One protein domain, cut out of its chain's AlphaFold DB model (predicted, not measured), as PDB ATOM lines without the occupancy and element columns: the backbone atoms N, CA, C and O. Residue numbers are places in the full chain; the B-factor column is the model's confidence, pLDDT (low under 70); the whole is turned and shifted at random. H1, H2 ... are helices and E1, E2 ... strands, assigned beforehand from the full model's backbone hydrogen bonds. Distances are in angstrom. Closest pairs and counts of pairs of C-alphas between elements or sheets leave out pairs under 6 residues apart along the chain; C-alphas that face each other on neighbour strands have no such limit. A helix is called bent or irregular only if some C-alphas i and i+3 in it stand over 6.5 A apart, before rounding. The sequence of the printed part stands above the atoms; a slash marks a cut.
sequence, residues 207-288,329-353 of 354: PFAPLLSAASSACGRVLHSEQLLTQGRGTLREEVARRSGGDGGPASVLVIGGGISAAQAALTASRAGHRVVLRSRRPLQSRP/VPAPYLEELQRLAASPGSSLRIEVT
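What this domain is: This is residues 207 to 288 and 329 to 353 of the 354 residues of the protein "Hypothetical protein" of Emiliania huxleyi (UniProt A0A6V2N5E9). A small parallel sheet of three strands has two helices, H5 and H6, over one face, while the other face bears no named helix. Beyond the E1 edge, the short helices H1 to H4 make a loosely joined side part, in which H4 packs on H5. The 107 printed residues run H1 H2 H3 H4 E1 H5 E2 H6 E3, with sheet order E1 E2 E3, class mixed. The whole is compact, with a radius of gyration of the C-alphas of 13.9 A and spans of 37 by 29 by 26 A.

Where its parts are: H1, residues 207 to 212, begins at C-alpha 207 (10.812, 161.822, -13.992) and is irregular, C-alphas 207 and 210 being 7.2 A apart. H2 is residues 214 to 217, H3 225 to 230 and H4 236 to 244, 12.2 A long. E1, 252 to 256, spans 13.3 A; H5, 260 to 271, 16.3 A; E2, 275 to 280, 16.5 A. H6, 331 to 342, spans 16.3 A, and E3, 348 to 352, 13.5 A, ending at C-alpha 352 (17.282, 173.167, -24.397).

How they stand to each other: E1 and E2 are parallel, with N 253 and O 275 2.8 A apart; E2 and E3 are parallel, with N 278 and O 349 2.8 A apart. E1, H5 and E2 form a strand-helix-strand unit, two parallel strands joined through a helix, with a right-handed crossover. H5 and H6 on one face make two layers, helices over a sheet. H5 lies over E1 and E2 at a height of 8.9 A, along the strands. H6 lies over E3 and stands up from the sheet at 55 degrees, on a local plane fitted to only just enough C-alphas, 6. H5 touches H6 with H6 residues 333 to 337 alone, closest C-alphas Ala 263 and Tyr 333, 6.5 A. H4 touches H5, closest C-alphas Arg 237 and Thr 268, 6.0 A, through H5 residues 265 to 269 alone. H1 and H2 are close but not clearly touching, closest C-alphas Leu 211 and Ser 217, 7.0 A; H2 and H3 are apart. In H3, H4, H5 and H6 every O i to N i+4 pair is within hydrogen-bond range; in H1 1 of 2 is, and H2 is too short for one.

The domain as a whole: The farthest C-alphas, those of Ala 214 and Pro 344, are 40.1 A apart. Residues 289 to 328 are not printed; C-alphas 288 and 329 are 7.4 A apart across the cut, between E2 and H6. Of the links printed whole, none is long. Residues 229 to 234 stand free. Residues 213 to 220, 230 to 233 and 245 to 248 are under pLDDT 70; the printed part has a mean of 84.6.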
ATOM      1  N   PRO A 207      12.157 161.238 -13.947       83.81
ATOM      2  CA  PRO A 207      10.812 161.822 -13.992       83.81
ATOM      3  C   PRO A 207       9.831 161.118 -14.946       83.81
ATOM      4  O   PRO A 207       8.623 161.204 -14.749       83.81
ATOM      5  N   PHE A 208      10.323 160.413 -15.972       81.25
ATOM      6  CA  PHE A 208       9.492 159.721 -16.963       81.25
ATOM      7  C   PHE A 208       9.322 158.224 -16.683       81.25
ATOM      8  O   PHE A 208       8.461 157.590 -17.290       81.25
ATOM      9  N   ALA A 209      10.104 157.640 -15.766       83.06
ATOM     10  CA  ALA A 209      10.038 156.208 -15.468       83.06
ATOM     11  C   ALA A 209       8.638 155.737 -15.013       83.06
ATOM     12  O   ALA A 209       8.167 154.727 -15.542       83.06
ATOM     13  N   PRO A 210       7.903 156.468 -14.147       82.62
ATOM     14  CA  PRO A 210       6.545 156.073 -13.759       82.62
ATOM     15  C   PRO A 210       5.552 156.041 -14.932       82.62
ATOM     16  O   PRO A 210       4.627 155.223 -14.936       82.62
ATOM     17  N   LEU A 211       5.754 156.886 -15.951       79.19
ATOM     18  CA  LEU A 211       4.882 156.993 -17.128       79.19
ATOM     19  C   LEU A 211       5.040 155.817 -18.101       79.19
ATOM     20  O   LEU A 211       4.147 155.557 -18.901       79.19
ATOM     21  N   LEU A 212       6.166 155.106 -18.023       77.00
ATOM     22  CA  LEU A 212       6.481 153.943 -18.855       77.00
ATOM     23  C   LEU A 212       6.258 152.609 -18.125       77.00
ATOM     24  O   LEU A 212       6.492 151.548 -18.701       77.00
ATOM     25  N   SER A 213       5.788 152.645 -16.873       69.69
ATOM     26  CA  SER A 213       5.403 151.441 -16.131       69.69
ATOM     27  C   SER A 213       4.194 150.745 -16.772       69.69
ATOM     28  O   SER A 213       3.380 151.384 -17.442       69.69
ATOM     29  N   ALA A 214       4.042 149.435 -16.542       60.53
ATOM     30  CA  ALA A 214       2.947 148.640 -17.108       60.53
ATOM     31  C   ALA A 214       1.554 149.245 -16.821       60.53
ATOM     32  O   ALA A 214       0.701 149.253 -17.706       60.53
ATOM     33  N   ALA A 215       1.352 149.845 -15.642       50.69
ATOM     34  CA  ALA A 215       0.103 150.514 -15.270       50.69
ATOM     35  C   ALA A 215      -0.163 151.802 -16.080       50.69
ATOM     36  O   ALA A 215      -1.287 152.039 -16.513       50.69
ATOM     37  N   SER A 216       0.874 152.604 -16.349       53.31
ATOM     38  CA  SER A 216       0.779 153.839 -17.145       53.31
ATOM     39  C   SER A 216       0.780 153.583 -18.656       53.31
ATOM     40  O   SER A 216       0.259 154.387 -19.426       53.31
ATOM     41  N   SER A 217       1.316 152.442 -19.100       52.00
ATOM     42  CA  SER A 217       1.318 152.038 -20.511       52.00
ATOM     43  C   SER A 217      -0.090 151.811 -21.082       52.00
ATOM     44  O   SER A 217      -0.279 151.934 -22.293       52.00
ATOM     45  N   ALA A 218      -1.091 151.602 -20.214       49.03
ATOM     46  CA  ALA A 218      -2.510 151.541 -20.572       49.03
ATOM     47  C   ALA A 218      -3.051 152.866 -21.152       49.03
ATOM     48  O   ALA A 218      -3.989 152.848 -21.941       49.03
ATOM     49  N   CYS A 219      -2.434 154.012 -20.824       53.62
ATOM     50  CA  CYS A 219      -2.776 155.318 -21.404       53.62
ATOM     51  C   CYS A 219      -2.337 155.437 -22.877       53.62
ATOM     52  O   CYS A 219      -2.887 156.247 -23.618       53.62
ATOM     53  N   GLY A 220      -1.350 154.652 -23.332       68.25
ATOM     54  CA  GLY A 220      -0.954 154.606 -24.744       68.25
ATOM     55  C   GLY A 220      -0.401 155.917 -25.328       68.25
ATOM     56  O   GLY A 220      -0.210 156.000 -26.538       68.25
ATOM     57  N   ARG A 221      -0.104 156.947 -24.519       77.62
ATOM     58  CA  ARG A 221       0.395 158.259 -25.002       77.62
ATOM     59  C   ARG A 221       1.897 158.476 -24.829       77.62
ATOM     60  O   ARG A 221       2.464 159.312 -25.521       77.62
ATOM     61  N   VAL A 222       2.547 157.711 -23.954       82.69
ATOM     62  CA  VAL A 222       4.002 157.767 -23.738       82.69
ATOM     63  C   VAL A 222       4.647 156.508 -24.309       82.69
ATOM     64  O   VAL A 222       4.072 155.417 -24.249       82.69
ATOM     65  N   LEU A 223       5.815 156.674 -24.923       83.81
ATOM     66  CA  LEU A 223       6.529 155.621 -25.633       83.81
ATOM     67  C   LEU A 223       8.034 155.894 -25.577       83.81
ATOM     68  O   LEU A 223       8.481 156.993 -25.899       83.81
ATOM     69  N   HIS A 224       8.813 154.885 -25.209       87.31
ATOM     70  CA  HIS A 224      10.251 154.876 -25.447       87.31
ATOM     71  C   HIS A 224      10.521 154.413 -26.885       87.31
ATOM     72  O   HIS A 224       9.877 153.473 -27.346       87.31
ATOM     73  N   SER A 225      11.492 155.008 -27.588       85.50
ATOM     74  CA  SER A 225      11.809 154.631 -28.978       85.50
ATOM     75  C   SER A 225      11.995 153.120 -29.137       85.50
ATOM     76  O   SER A 225      11.441 152.520 -30.048       85.50
ATOM     77  N   GLU A 226      12.664 152.472 -28.183       84.31
ATOM     78  CA  GLU A 226      12.885 151.024 -28.239       84.31
ATOM     79  C   GLU A 226      11.603 150.173 -28.198       84.31
ATOM     80  O   GLU A 226      11.583 149.092 -28.781       84.31
ATOM     81  N   GLN A 227      10.502 150.658 -27.609       80.69
ATOM     82  CA  GLN A 227       9.207 149.959 -27.662       80.69
ATOM     83  C   GLN A 227       8.647 149.901 -29.083       80.69
ATOM     84  O   GLN A 227       8.073 148.891 -29.474       80.69
ATOM     85  N   LEU A 228       8.830 150.962 -29.869       76.12
ATOM     86  CA  LEU A 228       8.458 150.966 -31.283       76.12
ATOM     87  C   LEU A 228       9.369 150.046 -32.092       76.12
ATOM     88  O   LEU A 228       8.906 149.221 -32.875       76.12
ATOM     89  N   LEU A 229      10.672 150.199 -31.871       75.31
ATOM     90  CA  LEU A 229      11.726 149.582 -32.668       75.31
ATOM     91  C   LEU A 229      11.809 148.056 -32.509       75.31
ATOM     92  O   LEU A 229      12.331 147.385 -33.396       75.31
ATOM     93  N   THR A 230      11.286 147.504 -31.411       69.81
ATOM     94  CA  THR A 230      11.357 146.062 -31.105       69.81
ATOM     95  C   THR A 230      10.032 145.320 -31.206       69.81
ATOM     96  O   THR A 230      10.042 144.109 -31.404       69.81
ATOM     97  N   GLN A 231       8.888 146.003 -31.106       65.31
ATOM     98  CA  GLN A 231       7.576 145.338 -31.093       65.31
ATOM     99  C   GLN A 231       6.959 145.151 -32.487       65.31
ATOM    100  O   GLN A 231       5.823 144.693 -32.584       65.31
ATOM    101  N   GLY A 232       7.672 145.508 -33.564       58.34
ATOM    102  CA  GLY A 232       7.242 145.236 -34.940       58.34
ATOM    103  C   GLY A 232       5.924 145.908 -35.343       58.34
ATOM    104  O   GLY A 232       5.251 145.429 -36.249       58.34
ATOM    105  N   ARG A 233       5.544 147.012 -34.685       66.56
ATOM    106  CA  ARG A 233       4.232 147.679 -34.822       66.56
ATOM    107  C   ARG A 233       4.103 148.605 -36.041       66.56
ATOM    108  O   ARG A 233       3.261 149.504 -36.032       66.56
ATOM    109  N   GLY A 234       4.932 148.389 -37.060       82.88
ATOM    110  CA  GLY A 234       5.012 149.246 -38.240       82.88
ATOM    111  C   GLY A 234       6.104 150.315 -38.152       82.88
ATOM    112  O   GLY A 234       7.131 150.119 -37.495       82.88
ATOM    113  N   THR A 235       5.905 151.424 -38.856       88.81
ATOM    114  CA  THR A 235       6.832 152.563 -38.916       88.81
ATOM    115  C   THR A 235       6.581 153.576 -37.797       88.81
ATOM    116  O   THR A 235       5.501 153.647 -37.209       88.81
ATOM    117  N   LEU A 236       7.573 154.423 -37.514       86.56
ATOM    118  CA  LEU A 236       7.431 155.573 -36.619       86.56
ATOM    119  C   LEU A 236       6.312 156.507 -37.086       86.56
ATOM    120  O   LEU A 236       5.572 157.032 -36.258       86.56
ATOM    121  N   ARG A 237       6.148 156.659 -38.403       87.00
ATOM    122  CA  ARG A 237       5.058 157.424 -39.012       87.00
ATOM    123  C   ARG A 237       3.693 156.848 -38.644       87.00
ATOM    124  O   ARG A 237       2.827 157.586 -38.182       87.00
ATOM    125  N   GLU A 238       3.514 155.539 -38.798       87.38
ATOM    126  CA  GLU A 238       2.272 154.842 -38.442       87.38
ATOM    127  C   GLU A 238       1.991 154.908 -36.934       87.38
ATOM    128  O   GLU A 238       0.850 155.114 -36.527       87.38
ATOM    129  N   GLU A 239       3.022 154.786 -36.093       84.62
ATOM    130  CA  GLU A 239       2.888 154.905 -34.639       84.62
ATOM    131  C   GLU A 239       2.429 156.304 -34.216       84.62
ATOM    132  O   GLU A 239       1.517 156.433 -33.394       84.62
ATOM    133  N   VAL A 240       3.033 157.345 -34.795       82.19
ATOM    134  CA  VAL A 240       2.653 158.738 -34.544       82.19
ATOM    135  C   VAL A 240       1.217 158.991 -34.998       82.19
ATOM    136  O   VAL A 240       0.437 159.553 -34.228       82.19
ATOM    137  N   ALA A 241       0.832 158.524 -36.188       82.06
ATOM    138  CA  ALA A 241      -0.529 158.672 -36.702       82.06
ATOM    139  C   ALA A 241      -1.559 157.973 -35.798       82.06
ATOM    140  O   ALA A 241      -2.547 158.582 -35.385       82.06
ATOM    141  N   ARG A 242      -1.293 156.719 -35.408       81.94
ATOM    142  CA  ARG A 242      -2.197 155.913 -34.574       81.94
ATOM    143  C   ARG A 242      -2.454 156.539 -33.207       81.94
ATOM    144  O   ARG A 242      -3.565 156.460 -32.696       81.94
ATOM    145  N   ARG A 243      -1.435 157.150 -32.597       79.75
ATOM    146  CA  ARG A 243      -1.556 157.782 -31.268       79.75
ATOM    147  C   ARG A 243      -2.130 159.190 -31.306       79.75
ATOM    148  O   ARG A 243      -2.594 159.680 -30.278       79.75
ATOM    149  N   SER A 244      -2.095 159.823 -32.470       76.69
ATOM    150  CA  SER A 244      -2.608 161.176 -32.670       76.69
ATOM    151  C   SER A 244      -4.078 161.197 -33.120       76.69
ATOM    152  O   SER A 244      -4.689 162.261 -33.129       76.69
ATOM    153  N   GLY A 245      -4.660 160.044 -33.478       62.22
ATOM    154  CA  GLY A 245      -5.951 159.933 -34.167       62.22
ATOM    155  C   GLY A 245      -7.183 159.710 -33.284       62.22
ATOM    156  O   GLY A 245      -7.725 158.609 -33.273       62.22
ATOM    157  N   GLY A 246      -7.673 160.758 -32.619       58.66
ATOM    158  CA  GLY A 246      -9.063 160.799 -32.130       58.66
ATOM    159  C   GLY A 246      -9.981 161.737 -32.931       58.66
ATOM    160  O   GLY A 246     -11.174 161.477 -33.043       58.66
ATOM    161  N   ASP A 247      -9.427 162.806 -33.522       58.75
ATOM    162  CA  ASP A 247     -10.218 164.015 -33.813       58.75
ATOM    163  C   ASP A 247      -9.921 164.624 -35.207       58.75
ATOM    164  O   ASP A 247     -10.493 165.645 -35.579       58.75
ATOM    165  N   GLY A 248      -8.983 164.052 -35.975       63.38
ATOM    166  CA  GLY A 248      -8.575 164.545 -37.305       63.38
ATOM    167  C   GLY A 248      -7.723 165.831 -37.322       63.38
ATOM    168  O   GLY A 248      -7.281 166.245 -38.391       63.38
ATOM    169  N   GLY A 249      -7.467 166.456 -36.165       75.75
ATOM    170  CA  GLY A 249      -6.685 167.693 -36.038       75.75
ATOM    171  C   GLY A 249      -5.217 167.515 -35.590       75.75
ATOM    172  O   GLY A 249      -4.800 166.421 -35.202       75.75
ATOM    173  N   PRO A 250      -4.409 168.598 -35.593       83.25
ATOM    174  CA  PRO A 250      -3.018 168.576 -35.131       83.25
ATOM    175  C   PRO A 250      -2.879 168.217 -33.641       83.25
ATOM    176  O   PRO A 250      -3.237 169.002 -32.757       83.25
ATOM    177  N   ALA A 251      -2.272 167.068 -33.344       88.06
ATOM    178  CA  ALA A 251      -1.877 166.701 -31.986       88.06
ATOM    179  C   ALA A 251      -0.640 167.483 -31.500       88.06
ATOM    180  O   ALA A 251       0.125 168.037 -32.293       88.06
ATOM    181  N   SER A 252      -0.440 167.507 -30.181       90.94
ATOM    182  CA  SER A 252       0.790 167.997 -29.552       90.94
ATOM    183  C   SER A 252       1.697 166.819 -29.196       90.94
ATOM    184  O   SER A 252       1.289 165.930 -28.451       90.94
ATOM    185  N   VAL A 253       2.931 166.829 -29.697       91.94
ATOM    186  CA  VAL A 253       3.931 165.772 -29.525       91.94
ATOM    187  C   VAL A 253       5.154 166.344 -28.811       91.94
ATOM    188  O   VAL A 253       5.773 167.298 -29.275       91.94
ATOM    189  N   LEU A 254       5.527 165.742 -27.682       93.25
ATOM    190  CA  LEU A 254       6.775 166.036 -26.983       93.25
ATOM    191  C   LEU A 254       7.794 164.939 -27.295       93.25
ATOM    192  O   LEU A 254       7.557 163.767 -27.007       93.25
ATOM    193  N   VAL A 255       8.944 165.327 -27.838       94.12
ATOM    194  CA  VAL A 255      10.077 164.435 -28.093       94.12
ATOM    195  C   VAL A 255      11.201 164.781 -27.127       94.12
ATOM    196  O   VAL A 255      11.630 165.930 -27.056       94.12
ATOM    197  N   ILE A 256      11.692 163.790 -26.384       92.88
ATOM    198  CA  ILE A 256      12.749 163.972 -25.382       92.88
ATOM    199  C   ILE A 256      14.023 163.284 -25.867       92.88
ATOM    200  O   ILE A 256      14.064 162.064 -26.017       92.88
ATOM    201  N   GLY A 257      15.082 164.062 -26.078       92.62
ATOM    202  CA  GLY A 257      16.384 163.554 -26.504       92.62
ATOM    203  C   GLY A 257      17.132 164.530 -27.410       92.62
ATOM    204  O   GLY A 257      16.572 165.500 -27.897       92.62
ATOM    205  N   GLY A 258      18.424 164.276 -27.617       92.06
ATOM    206  CA  GLY A 258      19.286 165.095 -28.485       92.06
ATOM    207  C   GLY A 258      20.112 164.277 -29.477       92.06
ATOM    208  O   GLY A 258      21.143 164.746 -29.937       92.06
ATOM    209  N   GLY A 259      19.714 163.028 -29.728       92.25
ATOM    210  CA  GLY A 259      20.366 162.139 -30.690       92.25
ATOM    211  C   GLY A 259      19.494 161.867 -31.915       92.25
ATOM    212  O   GLY A 259      18.359 162.340 -31.995       92.25
ATOM    213  N   ILE A 260      20.006 161.040 -32.828       91.38
ATOM    214  CA  ILE A 260      19.381 160.710 -34.122       91.38
ATOM    215  C   ILE A 260      17.923 160.263 -33.980       91.38
ATOM    216  O   ILE A 260      17.054 160.801 -34.656       91.38
ATOM    217  N   SER A 261      17.619 159.353 -33.049       90.31
ATOM    218  CA  SER A 261      16.247 158.856 -32.869       90.31
ATOM    219  C   SER A 261      15.262 159.952 -32.444       90.31
ATOM    220  O   SER A 261      14.102 159.921 -32.845       90.31
ATOM    221  N   ALA A 262      15.712 160.939 -31.659       93.56
ATOM    222  CA  ALA A 262      14.884 162.084 -31.282       93.56
ATOM    223  C   ALA A 262      14.672 163.027 -32.476       93.56
ATOM    224  O   ALA A 262      13.556 163.489 -32.699       93.56
ATOM    225  N   ALA A 263      15.711 163.255 -33.284       94.69
ATOM    226  CA  ALA A 263      15.593 164.029 -34.518       94.69
ATOM    227  C   ALA A 263      14.604 163.383 -35.503       94.69
ATOM    228  O   ALA A 263      13.680 164.045 -35.965       94.69
ATOM    229  N   GLN A 264      14.729 162.076 -35.753       92.88
ATOM    230  CA  GLN A 264      13.827 161.325 -36.632       92.88
ATOM    231  C   GLN A 264      12.377 161.354 -36.132       92.88
ATOM    232  O   GLN A 264      11.464 161.576 -36.926       92.88
ATOM    233  N   ALA A 265      12.149 161.195 -34.824       92.38
ATOM    234  CA  ALA A 265      10.811 161.292 -34.240       92.38
ATOM    235  C   ALA A 265      10.204 162.690 -34.370       92.38
ATOM    236  O   ALA A 265       9.044 162.811 -34.766       92.38
ATOM    237  N   ALA A 266      10.984 163.737 -34.094       95.12
ATOM    238  CA  ALA A 266      10.523 165.113 -34.235       95.12
ATOM    239  C   ALA A 266      10.169 165.436 -35.692       95.12
ATOM    240  O   ALA A 266       9.070 165.911 -35.957       95.12
ATOM    241  N   LEU A 267      11.047 165.094 -36.641       94.19
ATOM    242  CA  LEU A 267      10.802 165.296 -38.070       94.19
ATOM    243  C   LEU A 267       9.590 164.506 -38.566       94.19
ATOM    244  O   LEU A 267       8.763 165.053 -39.291       94.19
ATOM    245  N   THR A 268       9.441 163.249 -38.143       91.94
ATOM    246  CA  THR A 268       8.286 162.417 -38.514       91.94
ATOM    247  C   THR A 268       6.978 163.044 -38.037       91.94
ATOM    248  O   THR A 268       6.041 163.182 -38.821       91.94
ATOM    249  N   ALA A 269       6.920 163.485 -36.778       91.88
ATOM    250  CA  ALA A 269       5.733 164.133 -36.230       91.88
ATOM    251  C   ALA A 269       5.453 165.503 -36.870       91.88
ATOM    252  O   ALA A 269       4.296 165.822 -37.147       91.88
ATOM    253  N   SER A 270       6.489 166.294 -37.164       93.06
ATOM    254  CA  SER A 270       6.339 167.589 -37.838       93.06
ATOM    255  C   SER A 270       5.823 167.432 -39.267       93.06
ATOM    256  O   SER A 270       4.904 168.144 -39.661       93.06
ATOM    257  N   ARG A 271       6.353 166.466 -40.030       89.88
ATOM    258  CA  ARG A 271       5.891 166.148 -41.395       89.88
ATOM    259  C   ARG A 271       4.453 165.620 -41.419       89.88
ATOM    260  O   ARG A 271       3.751 165.834 -42.398       89.88
ATOM    261  N   ALA A 272       4.001 164.989 -40.334       88.25
ATOM    262  CA  ALA A 272       2.607 164.580 -40.144       88.25
ATOM    263  C   ALA A 272       1.663 165.742 -39.757       88.25
ATOM    264  O   ALA A 272       0.481 165.518 -39.506       88.25
ATOM    265  N   GLY A 273       2.160 166.983 -39.688       89.31
ATOM    266  CA  GLY A 273       1.351 168.166 -39.388       89.31
ATOM    267  C   GLY A 273       1.063 168.377 -37.900       89.31
ATOM    268  O   GLY A 273       0.189 169.168 -37.550       89.31
ATOM    269  N   HIS A 274       1.773 167.692 -37.001       91.88
ATOM    270  CA  HIS A 274       1.605 167.869 -35.558       91.88
ATOM    271  C   HIS A 274       2.411 169.054 -35.018       91.88
ATOM    272  O   HIS A 274       3.393 169.500 -35.614       91.88
ATOM    273  N   ARG A 275       2.007 169.545 -33.839       94.19
ATOM    274  CA  ARG A 275       2.770 170.513 -33.045       94.19
ATOM    275  C   ARG A 275       3.806 169.764 -32.221       94.19
ATOM    276  O   ARG A 275       3.444 168.990 -31.343       94.19
ATOM    277  N   VAL A 276       5.081 169.985 -32.492       96.31
ATOM    278  CA  VAL A 276       6.198 169.233 -31.930       96.31
ATOM    279  C   VAL A 276       7.055 170.125 -31.043       96.31
ATOM    280  O   VAL A 276       7.488 171.200 -31.449       96.31
ATOM    281  N   VAL A 277       7.361 169.646 -29.842       97.00
ATOM    282  CA  VAL A 277       8.427 170.195 -29.000       97.00
ATOM    283  C   VAL A 277       9.533 169.151 -28.912       97.00
ATOM    284  O   VAL A 277       9.332 168.084 -28.336       97.00
ATOM    285  N   LEU A 278      10.695 169.442 -29.492       97.12
ATOM    286  CA  LEU A 278      11.912 168.655 -29.320       97.12
ATOM    287  C   LEU A 278      12.702 169.238 -28.151       97.12
ATOM    288  O   LEU A 278      13.293 170.311 -28.271       97.12
ATOM    289  N   ARG A 279      12.719 168.526 -27.023       95.25
ATOM    290  CA  ARG A 279      13.408 168.957 -25.808       95.25
ATOM    291  C   ARG A 279      14.661 168.125 -25.551       95.25
ATOM    292  O   ARG A 279      14.603 166.902 -25.390       95.25
ATOM    293  N   SER A 280      15.800 168.799 -25.451       93.31
ATOM    294  CA  SER A 280      17.105 168.200 -25.168       93.31
ATOM    295  C   SER A 280      17.726 168.780 -23.890       93.31
ATOM    296  O   SER A 280      17.356 169.847 -23.405       93.31
ATOM    297  N   ARG A 281      18.696 168.063 -23.305       90.50
ATOM    298  CA  ARG A 281      19.470 168.546 -22.139       90.50
ATOM    299  C   ARG A 281      20.613 169.492 -22.514       90.50
ATOM    300  O   ARG A 281      21.197 170.120 -21.647       90.50
ATOM    301  N   ARG A 282      21.009 169.495 -23.785       90.44
ATOM    302  CA  ARG A 282      22.132 170.257 -24.341       90.44
ATOM    303  C   ARG A 282      21.750 170.737 -25.739       90.44
ATOM    304  O   ARG A 282      20.906 170.076 -26.357       90.44
ATOM    305  N   PRO A 283      22.371 171.808 -26.260       92.69
ATOM    306  CA  PRO A 283      22.221 172.175 -27.663       92.69
ATOM    307  C   PRO A 283      22.477 170.972 -28.576       92.69
ATOM    308  O   PRO A 283      23.363 170.159 -28.296       92.69
ATOM    309  N   LEU A 284      21.682 170.836 -29.640       93.12
ATOM    310  CA  LEU A 284      21.876 169.773 -30.624       93.12
ATOM    311  C   LEU A 284      23.228 169.963 -31.319       93.12
ATOM    312  O   LEU A 284      23.584 171.077 -31.697       93.12
ATOM    313  N   GLN A 285      23.978 168.874 -31.483       91.00
ATOM    314  CA  GLN A 285      25.305 168.899 -32.093       91.00
ATOM    315  C   GLN A 285      25.320 168.067 -33.372       91.00
ATOM    316  O   GLN A 285      24.900 166.906 -33.366       91.00
ATOM    317  N   SER A 286      25.840 168.661 -34.450       90.81
ATOM    318  CA  SER A 286      26.048 167.956 -35.712       90.81
ATOM    319  C   SER A 286      27.296 167.087 -35.638       90.81
ATOM    320  O   SER A 286      28.386 167.601 -35.381       90.81
ATOM    321  N   ARG A 287      27.154 165.776 -35.854       87.06
ATOM    322  CA  ARG A 287      28.288 164.856 -36.043       87.06
ATOM    323  C   ARG A 287      27.898 163.741 -37.017       87.06
ATOM    324  O   ARG A 287      26.752 163.291 -36.983       87.06
ATOM    325  N   PRO A 288      28.836 163.249 -37.844       79.75
ATOM    326  CA  PRO A 288      28.572 162.097 -38.706       79.75
ATOM    327  C   PRO A 288      28.448 160.789 -37.903       79.75
ATOM    328  O   PRO A 288      27.664 159.907 -38.258       79.75
ATOM    329  N   VAL A 329      23.418 164.409 -33.993       91.38
ATOM    330  CA  VAL A 329      22.474 164.354 -35.106       91.38
ATOM    331  C   VAL A 329      23.268 164.560 -36.400       91.38
ATOM    332  O   VAL A 329      24.045 165.508 -36.465       91.38
ATOM    333  N   PRO A 330      23.126 163.708 -37.430       89.31
ATOM    334  CA  PRO A 330      23.738 163.964 -38.730       89.31
ATOM    335  C   PRO A 330      23.282 165.302 -39.313       89.31
ATOM    336  O   PRO A 330      22.123 165.686 -39.140       89.31
ATOM    337  N   ALA A 331      24.179 165.980 -40.035       90.19
ATOM    338  CA  ALA A 331      23.935 167.318 -40.573       90.19
ATOM    339  C   ALA A 331      22.595 167.456 -41.327       90.19
ATOM    340  O   ALA A 331      21.845 168.358 -40.960       90.19
ATOM    341  N   PRO A 332      22.196 166.530 -42.230       89.50
ATOM    342  CA  PRO A 332      20.927 166.662 -42.954       89.50
ATOM    343  C   PRO A 332      19.698 166.727 -42.035       89.50
ATOM    344  O   PRO A 332      18.800 167.541 -42.239       89.50
ATOM    345  N   TYR A 333      19.674 165.915 -40.973       93.00
ATOM    346  CA  TYR A 333      18.581 165.936 -40.001       93.00
ATOM    347  C   TYR A 333      18.584 167.222 -39.169       93.00
ATOM    348  O   TYR A 333      17.519 167.755 -38.859       93.00
ATOM    349  N   LEU A 334      19.763 167.719 -38.778       94.62
ATOM    350  CA  LEU A 334      19.864 168.938 -37.977       94.62
ATOM    351  C   LEU A 334      19.466 170.180 -38.781       94.62
ATOM    352  O   LEU A 334      18.708 171.007 -38.280       94.62
ATOM    353  N   GLU A 335      19.944 170.286 -40.019       95.00
ATOM    354  CA  GLU A 335      19.601 171.365 -40.949       95.00
ATOM    355  C   GLU A 335      18.093 171.393 -41.217       95.00
ATOM    356  O   GLU A 335      17.466 172.454 -41.181       95.00
ATOM    357  N   GLU A 336      17.474 170.225 -41.405       95.25
ATOM    358  CA  GLU A 336      16.027 170.127 -41.572       95.25
ATOM    359  C   GLU A 336      15.257 170.573 -40.322       95.25
ATOM    360  O   GLU A 336      14.309 171.355 -40.436       95.25
ATOM    361  N   LEU A 337      15.670 170.123 -39.133       96.56
ATOM    362  CA  LEU A 337      15.069 170.548 -37.865       96.56
ATOM    363  C   LEU A 337      15.143 172.069 -37.694       96.56
ATOM    364  O   LEU A 337      14.148 172.696 -37.329       96.56
ATOM    365  N   GLN A 338      16.304 172.667 -37.970       95.56
ATOM    366  CA  GLN A 338      16.522 174.110 -37.863       95.56
ATOM    367  C   GLN A 338      15.656 174.886 -38.859       95.56
ATOM    368  O   GLN A 338      14.997 175.852 -38.475       95.56
ATOM    369  N   ARG A 339      15.599 174.436 -40.117       95.50
ATOM    370  CA  ARG A 339      14.763 175.041 -41.162       95.50
ATOM    371  C   ARG A 339      13.279 175.011 -40.794       95.50
ATOM    372  O   ARG A 339      12.596 176.026 -40.933       95.50
ATOM    373  N   LEU A 340      12.777 173.871 -40.311       95.06
ATOM    374  CA  LEU A 340      11.386 173.748 -39.871       95.06
ATOM    375  C   LEU A 340      11.108 174.649 -38.664       95.06
ATOM    376  O   LEU A 340      10.131 175.388 -38.686       95.06
ATOM    377  N   ALA A 341      11.990 174.656 -37.661       94.62
ATOM    378  CA  ALA A 341      11.826 175.473 -36.460       94.62
ATOM    379  C   ALA A 341      11.843 176.990 -36.736       94.62
ATOM    380  O   ALA A 341      11.143 177.737 -36.056       94.62
ATOM    381  N   ALA A 342      12.612 177.442 -37.732       93.94
ATOM    382  CA  ALA A 342      12.710 178.851 -38.122       93.94
ATOM    383  C   ALA A 342      11.559 179.336 -39.026       93.94
ATOM    384  O   ALA A 342      11.442 180.534 -39.281       93.94
ATOM    385  N   SER A 343      10.719 178.430 -39.533       91.31
ATOM    386  CA  SER A 343       9.642 178.789 -40.459       91.31
ATOM    387  C   SER A 343       8.541 179.609 -39.755       91.31
ATOM    388  O   SER A 343       8.153 179.274 -38.630       91.31
ATOM    389  N   PRO A 344       7.987 180.669 -40.377       85.06
ATOM    390  CA  PRO A 344       6.867 181.419 -39.805       85.06
ATOM    391  C   PRO A 344       5.672 180.502 -39.517       85.06
ATOM    392  O   PRO A 344       5.270 179.715 -40.369       85.06
ATOM    393  N   GLY A 345       5.111 180.579 -38.307       82.00
ATOM    394  CA  GLY A 345       4.035 179.672 -37.885       82.00
ATOM    395  C   GLY A 345       4.488 178.230 -37.620       82.00
ATOM    396  O   GLY A 345       3.643 177.338 -37.589       82.00
ATOM    397  N   SER A 346       5.797 178.000 -37.432       83.88
ATOM    398  CA  SER A 346       6.374 176.674 -37.198       83.88
ATOM    399  C   SER A 346       5.598 175.875 -36.150       83.88
ATOM    400  O   SER A 346       5.383 176.312 -35.014       83.88
ATOM    401  N   SER A 347       5.246 174.649 -36.531       89.62
ATOM    402  CA  SER A 347       4.711 173.654 -35.615       89.62
ATOM    403  C   SER A 347       5.808 172.987 -34.776       89.62
ATOM    404  O   SER A 347       5.470 172.319 -33.807       89.62
ATOM    405  N   LEU A 348       7.095 173.180 -35.093       96.62
ATOM    406  CA  LEU A 348       8.249 172.610 -34.393       96.62
ATOM    407  C   LEU A 348       8.968 173.656 -33.527       96.62
ATOM    408  O   LEU A 348       9.400 174.700 -34.017       96.62
ATOM    409  N   ARG A 349       9.188 173.332 -32.252       96.50
ATOM    410  CA  ARG A 349      10.052 174.091 -31.337       96.50
ATOM    411  C   ARG A 349      11.190 173.217 -30.836       96.50
ATOM    412  O   ARG A 349      10.961 172.075 -30.447       96.50
ATOM    413  N   ILE A 350      12.401 173.765 -30.824       96.44
ATOM    414  CA  ILE A 350      13.585 173.115 -30.258       96.44
ATOM    415  C   ILE A 350      13.915 173.823 -28.950       96.44
ATOM    416  O   ILE A 350      14.151 175.028 -28.939       96.44
ATOM    417  N   GLU A 351      13.932 173.075 -27.853       95.44
ATOM    418  CA  GLU A 351      14.147 173.612 -26.515       95.44
ATOM    419  C   GLU A 351      15.300 172.893 -25.825       95.44
ATOM    420  O   GLU A 351      15.357 171.661 -25.770       95.44
ATOM    421  N   VAL A 352      16.208 173.674 -25.248       91.38
ATOM    422  CA  VAL A 352      17.282 173.167 -24.397       91.38
ATOM    423  C   VAL A 352      16.870 173.392 -22.948       91.38
ATOM    424  O   VAL A 352      16.400 174.468 -22.592       91.38
ATOM    425  N   THR A 353      17.005 172.356 -22.123       79.81
ATOM    426  CA  THR A 353      16.750 172.462 -20.680       79.81
ATOM    427  C   THR A 353      17.754 173.451 -20.083       79.81
ATOM    428  O   THR A 353      18.947 173.308 -20.352       79.81
TER     429      THR A 353